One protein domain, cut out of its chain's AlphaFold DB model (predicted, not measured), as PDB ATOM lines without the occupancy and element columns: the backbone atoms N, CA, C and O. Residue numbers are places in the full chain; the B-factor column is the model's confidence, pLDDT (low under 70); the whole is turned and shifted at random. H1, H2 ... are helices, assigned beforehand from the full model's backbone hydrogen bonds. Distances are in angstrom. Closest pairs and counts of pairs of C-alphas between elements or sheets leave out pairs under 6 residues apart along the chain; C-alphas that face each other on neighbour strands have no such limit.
ATOM      1  N   GLU A   4     103.444 176.212 150.650       79.88
ATOM      2  CA  GLU A   4     104.741 176.148 151.340       79.88
ATOM      3  C   GLU A   4     104.771 177.071 152.560       79.88
ATOM      4  O   GLU A   4     105.267 176.685 153.612       79.88
ATOM      5  N   TYR A   5     104.180 178.267 152.446       82.44
ATOM      6  CA  TYR A   5     104.068 179.189 153.573       82.44
ATOM      7  C   TYR A   5     103.244 178.597 154.722       82.44
ATOM      8  O   TYR A   5     103.634 178.732 155.875       82.44
ATOM      9  N   TYR A   6     102.137 177.911 154.424       82.25
ATOM     10  CA  TYR A   6     101.353 177.233 155.458       82.25
ATOM     11  C   TYR A   6     102.143 176.116 156.134       82.25
ATOM     12  O   TYR A   6     102.149 176.049 157.359       82.25
ATOM     13  N   ILE A   7     102.837 175.288 155.350       85.50
ATOM     14  CA  ILE A   7     103.680 174.200 155.860       85.50
ATOM     15  C   ILE A   7     104.715 174.741 156.850       85.50
ATOM     16  O   ILE A   7     104.868 174.189 157.934       85.50
ATOM     17  N   CYS A   8     105.346 175.869 156.529       84.69
ATOM     18  CA  CYS A   8     106.327 176.501 157.402       84.69
ATOM     19  C   CYS A   8     105.745 177.112 158.690       84.69
ATOM     20  O   CYS A   8     106.531 177.525 159.523       84.69
ATOM     21  N   VAL A   9     104.426 177.241 158.877       81.81
ATOM     22  CA  VAL A   9     103.829 177.953 160.039       81.81
ATOM     23  C   VAL A   9     102.941 177.030 160.901       81.81
ATOM     24  O   VAL A   9     102.384 177.444 161.920       81.81
ATOM     25  N   ILE A  10     102.800 175.757 160.522       75.75
ATOM     26  CA  ILE A  10     101.930 174.788 161.204       75.75
ATOM     27  C   ILE A  10     102.477 174.386 162.587       75.75
ATOM     28  O   ILE A  10     103.675 174.243 162.796       75.75
ATOM     29  N   GLY A  11     101.563 174.163 163.539       64.56
ATOM     30  CA  GLY A  11     101.825 173.500 164.824       64.56
ATOM     31  C   GLY A  11     102.259 174.427 165.960       64.56
ATOM     32  O   GLY A  11     101.808 174.242 167.089       64.56
ATOM     33  N   THR A  12     103.063 175.454 165.673       64.31
ATOM     34  CA  THR A  12     103.612 176.365 166.700       64.31
ATOM     35  C   THR A  12     103.318 177.848 166.459       64.31
ATOM     36  O   THR A  12     103.657 178.665 167.310       64.31
ATOM     37  N   ASN A  13     102.666 178.214 165.342       69.50
ATOM     38  CA  ASN A  13     102.521 179.603 164.864       69.50
ATOM     39  C   ASN A  13     103.862 180.340 164.665       69.50
ATOM     40  O   ASN A  13     103.887 181.565 164.530       69.50
ATOM     41  N   GLU A  14     104.973 179.606 164.614       75.19
ATOM     42  CA  GLU A  14     106.304 180.124 164.317       75.19
ATOM     43  C   GLU A  14     106.754 179.613 162.949       75.19
ATOM     44  O   GLU A  14     106.415 178.504 162.547       75.19
ATOM     45  N   ALA A  15     107.521 180.430 162.225       79.06
ATOM     46  CA  ALA A  15     108.064 180.028 160.936       79.06
ATOM     47  C   ALA A  15     109.200 179.004 161.124       79.06
ATOM     48  O   ALA A  15     110.224 179.314 161.732       79.06
ATOM     49  N   CYS A  16     109.045 177.806 160.569       83.62
ATOM     50  CA  CYS A  16     110.051 176.755 160.484       83.62
ATOM     51  C   CYS A  16     110.504 176.535 159.026       83.62
ATOM     52  O   CYS A  16     110.007 177.171 158.092       83.62
ATOM     53  N   SER A  17     111.496 175.666 158.812       89.38
ATOM     54  CA  SER A  17     111.880 175.268 157.454       89.38
ATOM     55  C   SER A  17     110.781 174.418 156.811       89.38
ATOM     56  O   SER A  17     110.048 173.709 157.499       89.38
ATOM     57  N   PHE A  18     110.708 174.434 155.477       87.44
ATOM     58  CA  PHE A  18     109.747 173.612 154.737       87.44
ATOM     59  C   PHE A  18     109.872 172.121 155.080       87.44
ATOM     60  O   PHE A  18     108.867 171.459 155.290       87.44
ATOM     61  N   GLU A  19     111.098 171.601 155.178       90.19
ATOM     62  CA  GLU A  19     111.364 170.199 155.528       90.19
ATOM     63  C   GLU A  19     110.821 169.837 156.916       90.19
ATOM     64  O   GLU A  19     110.169 168.804 157.087       90.19
ATOM     65  N   ASN A  20     111.035 170.714 157.899       88.31
ATOM     66  CA  ASN A  20     110.546 170.499 159.253       88.31
ATOM     67  C   ASN A  20     109.015 170.577 159.309       88.31
ATOM     68  O   ASN A  20     108.378 169.682 159.860       88.31
ATOM     69  N   GLY A  21     108.419 171.597 158.689       89.75
ATOM     70  CA  GLY A  21     106.965 171.746 158.625       89.75
ATOM     71  C   GLY A  21     106.284 170.599 157.875       89.75
ATOM     72  O   GLY A  21     105.236 170.110 158.292       89.75
ATOM     73  N   TYR A  22     106.901 170.117 156.794       89.94
ATOM     74  CA  TYR A  22     106.400 168.980 156.027       89.94
ATOM     75  C   TYR A  22     106.411 167.705 156.873       89.94
ATOM     76  O   TYR A  22     105.398 167.013 156.947       89.94
ATOM     77  N   THR A  23     107.523 167.439 157.565       91.00
ATOM     78  CA  THR A  23     107.653 166.287 158.469       91.00
ATOM     79  C   THR A  23     106.601 166.340 159.578       91.00
ATOM     80  O   THR A  23     105.870 165.375 159.772       91.00
ATOM     81  N   GLN A  24     106.429 167.496 160.225       88.94
ATOM     82  CA  GLN A  24     105.413 167.693 161.265       88.94
ATOM     83  C   GLN A  24     103.986 167.449 160.758       88.94
ATOM     84  O   GLN A  24     103.185 166.818 161.442       88.94
ATOM     85  N   ILE A  25     103.650 167.920 159.554       89.25
ATOM     86  CA  ILE A  25     102.338 167.658 158.947       89.25
ATOM     87  C   ILE A  25     102.157 166.168 158.661       89.25
ATOM     88  O   ILE A  25     101.081 165.632 158.920       89.25
ATOM     89  N   CYS A  26     103.185 165.494 158.145       90.50
ATOM     90  CA  CYS A  26     103.140 164.051 157.940       90.50
ATOM     91  C   CYS A  26     102.893 163.304 159.254       90.50
ATOM     92  O   CYS A  26     102.026 162.430 159.279       90.50
ATOM     93  N   ASP A  27     103.577 163.684 160.333       90.94
ATOM     94  CA  ASP A  27     103.400 163.084 161.656       90.94
ATOM     95  C   ASP A  27     101.981 163.315 162.193       90.94
ATOM     96  O   ASP A  27     101.313 162.362 162.590       90.94
ATOM     97  N   ILE A  28     101.457 164.544 162.101       89.38
ATOM     98  CA  ILE A  28     100.078 164.870 162.507       89.38
ATOM     99  C   ILE A  28      99.060 164.043 161.714       89.38
ATOM    100  O   ILE A  28      98.134 163.471 162.291       89.38
ATOM    101  N   ILE A  29      99.214 163.960 160.389       90.31
ATOM    102  CA  ILE A  29      98.320 163.170 159.531       90.31
ATOM    103  C   ILE A  29      98.389 161.691 159.911       90.31
ATOM    104  O   ILE A  29      97.362 161.008 159.938       90.31
ATOM    105  N   TYR A  30      99.590 161.189 160.194       91.50
ATOM    106  CA  TYR A  30      99.791 159.813 160.612       91.50
ATOM    107  C   TYR A  30      99.074 159.545 161.939       91.50
ATOM    108  O   TYR A  30      98.251 158.632 162.007       91.50
ATOM    109  N   GLU A  31      99.288 160.371 162.960       91.62
ATOM    110  CA  GLU A  31      98.622 160.248 164.260       91.62
ATOM    111  C   GLU A  31      97.092 160.335 164.151       91.62
ATOM    112  O   GLU A  31      96.379 159.475 164.681       91.62
ATOM    113  N   GLU A  32      96.568 161.313 163.409       92.56
ATOM    114  CA  GLU A  32      95.125 161.474 163.193       92.56
ATOM    115  C   GLU A  32      94.524 160.282 162.432       92.56
ATOM    116  O   GLU A  32      93.417 159.837 162.752       92.56
ATOM    117  N   LYS A  33      95.264 159.670 161.495       91.75
ATOM    118  CA  LYS A  33      94.843 158.426 160.833       91.75
ATOM    119  C   LYS A  33      94.672 157.288 161.842       91.75
ATOM    120  O   LYS A  33      93.644 156.608 161.813       91.75
ATOM    121  N   TYR A  34      95.632 157.067 162.744       88.31
ATOM    122  CA  TYR A  34      95.495 156.024 163.775       88.31
ATOM    123  C   TYR A  34      94.354 156.319 164.735       88.31
ATOM    124  O   TYR A  34      93.597 155.413 165.093       88.31
ATOM    125  N   ARG A  35      94.190 157.585 165.119       91.50
ATOM    126  CA  ARG A  35      93.089 158.022 165.971       91.50
ATOM    127  C   ARG A  35      91.734 157.748 165.323       91.50
ATOM    128  O   ARG A  35      90.841 157.225 165.991       91.50
ATOM    129  N   TYR A  36      91.596 158.043 164.033       89.56
ATOM    130  CA  TYR A  36      90.394 157.748 163.260       89.56
ATOM    131  C   TYR A  36      90.118 156.240 163.196       89.56
ATOM    132  O   TYR A  36      89.024 155.802 163.553       89.56
ATOM    133  N   ILE A  37      91.122 155.429 162.842       87.62
ATOM    134  CA  ILE A  37      90.992 153.964 162.793       87.62
ATOM    135  C   ILE A  37      90.565 153.414 164.157       87.62
ATOM    136  O   ILE A  37      89.645 152.600 164.231       87.62
ATOM    137  N   PHE A  38      91.175 153.889 165.244       86.31
ATOM    138  CA  PHE A  38      90.817 153.482 166.600       86.31
ATOM    139  C   PHE A  38      89.361 153.821 166.943       86.31
ATOM    140  O   PHE A  38      88.650 152.997 167.519       86.31
ATOM    141  N   GLN A  39      88.888 155.014 166.572       89.06
ATOM    142  CA  GLN A  39      87.492 155.406 166.782       89.06
ATOM    143  C   GLN A  39      86.522 154.529 165.986       89.06
ATOM    144  O   GLN A  39      85.522 154.078 166.545       89.06
ATOM    145  N   CYS A  40      86.829 154.234 164.720       87.75
ATOM    146  CA  CYS A  40      86.035 153.316 163.906       87.75
ATOM    147  C   CYS A  40      85.993 151.912 164.516       87.75
ATOM    148  O   CYS A  40      84.920 151.322 164.627       87.75
ATOM    149  N   ALA A  41      87.136 151.404 164.980       85.75
ATOM    150  CA  ALA A  41      87.223 150.092 165.603       85.75
ATOM    151  C   ALA A  41      86.413 150.023 166.906       85.75
ATOM    152  O   ALA A  41      85.683 149.063 167.130       85.75
ATOM    153  N   LYS A  42      86.482 151.075 167.733       86.62
ATOM    154  CA  LYS A  42      85.691 151.209 168.966       86.62
ATOM    155  C   LYS A  42      84.184 151.269 168.697       86.62
ATOM    156  O   LYS A  42      83.402 150.780 169.509       86.62
ATOM    157  N   ALA A  43      83.773 151.902 167.599       89.38
ATOM    158  CA  ALA A  43      82.374 151.974 167.184       89.38
ATOM    159  C   ALA A  43      81.888 150.686 166.494       89.38
ATOM    160  O   ALA A  43      80.679 150.459 166.400       89.38
ATOM    161  N   SER A  44      82.809 149.845 166.011       86.62
ATOM    162  CA  SER A  44      82.467 148.578 165.378       86.62
ATOM    163  C   SER A  44      81.902 147.593 166.399       86.62
ATOM    164  O   SER A  44      82.472 147.371 167.464       86.62
ATOM    165  N   ARG A  45      80.782 146.955 166.049       84.62
ATOM    166  CA  ARG A  45      80.216 145.840 166.829       84.62
ATOM    167  C   ARG A  45      80.970 144.529 166.603       84.62
ATOM    168  O   ARG A  45      80.872 143.630 167.428       84.62
ATOM    169  N   ASP A  46      81.705 144.446 165.496       86.06
ATOM    170  CA  ASP A  46      82.550 143.319 165.120       86.06
ATOM    171  C   ASP A  46      83.954 143.851 164.810       86.06
ATOM    172  O   ASP A  46      84.262 144.331 163.713       86.06
ATOM    173  N   PHE A  47      84.790 143.864 165.845       81.19
ATOM    174  CA  PHE A  47      86.159 144.359 165.761       81.19
ATOM    175  C   PHE A  47      87.024 143.488 164.839       81.19
ATOM    176  O   PHE A  47      87.887 144.007 164.134       81.19
ATOM    177  N   GLU A  48      86.780 142.177 164.798       82.31
ATOM    178  CA  GLU A  48      87.588 141.260 163.996       82.31
ATOM    179  C   GLU A  48      87.330 141.449 162.495       82.31
ATOM    180  O   GLU A  48      88.276 141.498 161.704       82.31
ATOM    181  N   ALA A  49      86.067 141.633 162.098       83.94
ATOM    182  CA  ALA A  49      85.722 141.991 160.725       83.94
ATOM    183  C   ALA A  49      86.314 143.351 160.318       83.94
ATOM    184  O   ALA A  49      86.821 143.494 159.206       83.94
ATOM    185  N   PHE A  50      86.309 144.332 161.227       83.81
ATOM    186  CA  PHE A  50      86.919 145.642 160.985       83.81
ATOM    187  C   PHE A  50      88.435 145.540 160.756       83.81
ATOM    188  O   PHE A  50      88.949 146.098 159.788       83.81
ATOM    189  N   MET A  51      89.152 144.780 161.590       82.38
ATOM    190  CA  MET A  51      90.603 144.607 161.451       82.38
ATOM    191  C   MET A  51      91.000 143.915 160.141       82.38
ATOM    192  O   MET A  51      92.041 144.250 159.585       82.38
ATOM    193  N   LYS A  52      90.169 143.013 159.600       84.81
ATOM    194  CA  LYS A  52      90.407 142.382 158.284       84.81
ATOM    195  C   LYS A  52      90.306 143.360 157.106       84.81
ATOM    196  O   LYS A  52      90.844 143.061 156.049       84.81
ATOM    197  N   LEU A  53      89.622 144.494 157.274       77.88
ATOM    198  CA  LEU A  53      89.468 145.539 156.250       77.88
ATOM    199  C   LEU A  53      90.481 146.683 156.396       77.88
ATOM    200  O   LEU A  53      90.667 147.457 155.461       77.88
ATOM    201  N   ALA A  54      91.085 146.828 157.577       70.38
ATOM    202  CA  ALA A  54      92.031 147.898 157.890       70.38
ATOM    203  C   ALA A  54      93.491 147.570 157.507       70.38
ATOM    204  O   ALA A  54      94.350 148.446 157.643       70.38
ATOM    205  N   ILE A  55      93.759 146.331 157.072       58.75
ATOM    206  CA  ILE A  55      95.071 145.808 156.648       58.75
ATOM    207  C   ILE A  55      95.186 145.854 155.125       58.75
ATOM    208  O   ILE A  55      94.226 145.418 154.454       58.75
TER     209      ILE A  55
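AT A GLANCE: This is residues 4 to 55 of the 55 residues of an uncharacterized protein of Anaerobutyricum hallii DSM 3353 (UniProt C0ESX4). One long helix, H2, makes the rod and its longest axis, and the short helices H1 and H3 sit at its two ends, H1 by its first turns and H3 by its last. A looped stretch, residues 8 to 17, joins H1 to H2, while at the other end the chain turns a corner into H3; the stretch between, residues 29 to 36 of H2, stands free. The printed part has 52 residues with three named helices, in the order H1, H2, H3, and no named strand; the class is all helix. The whole is extended, with a radius of gyration of the C-alphas of 15.8 A and spans of 45 by 18 by 11 A.

IN THESE COORDINATES: Find C-alpha 18 at (109.747, 173.612, 154.737); from there H2, residues 18 to 43, runs 37.0 A to C-alpha 43 at (82.374, 151.974, 167.184). Look before it for H1, residues 4 to 7, which begins at C-alpha 4 at (104.741, 176.148, 151.340). After it comes H3, residues 47 to 53, 10.1 A long, ending at C-alpha 53 at (89.468, 145.539, 156.250).

HOW THE PARTS SIT: Start on H2, which touches H1 with residues 18 to 25 alone; the closest C-alphas, those of Ile 7 and Gly 21, are 4.9 A apart. At its other end H2 touches H3 with residue 41 alone, only at the corner by their link and only just, with 3 pairs of C-alphas within 8 A. The closest C-alphas there are those of Ala 41 and Phe 47, 5.8 A apart. The lines of H2 and H3 stand at a steep tilt of 47 degrees, opposite ways. H1 and H3 are apart. In the backbone of H2 every O i to N i+4 pair is within hydrogen-bond range; in H3 2 of 3 are, and H1 is too short for such a pair.

THE WHOLE: Look for the two C-alphas farthest apart at Ala 15 and Asp 46, 44.9 A. The printed part has no cut, and residue 55 is the chain's last. The link from H2 to H3 is tight and that from H1 to H2 short. Residues 43 to 48 also stand free. The mean pLDDT of the printed part is 84.3, and it is under 70 at residues 11 to 13 and residue 55.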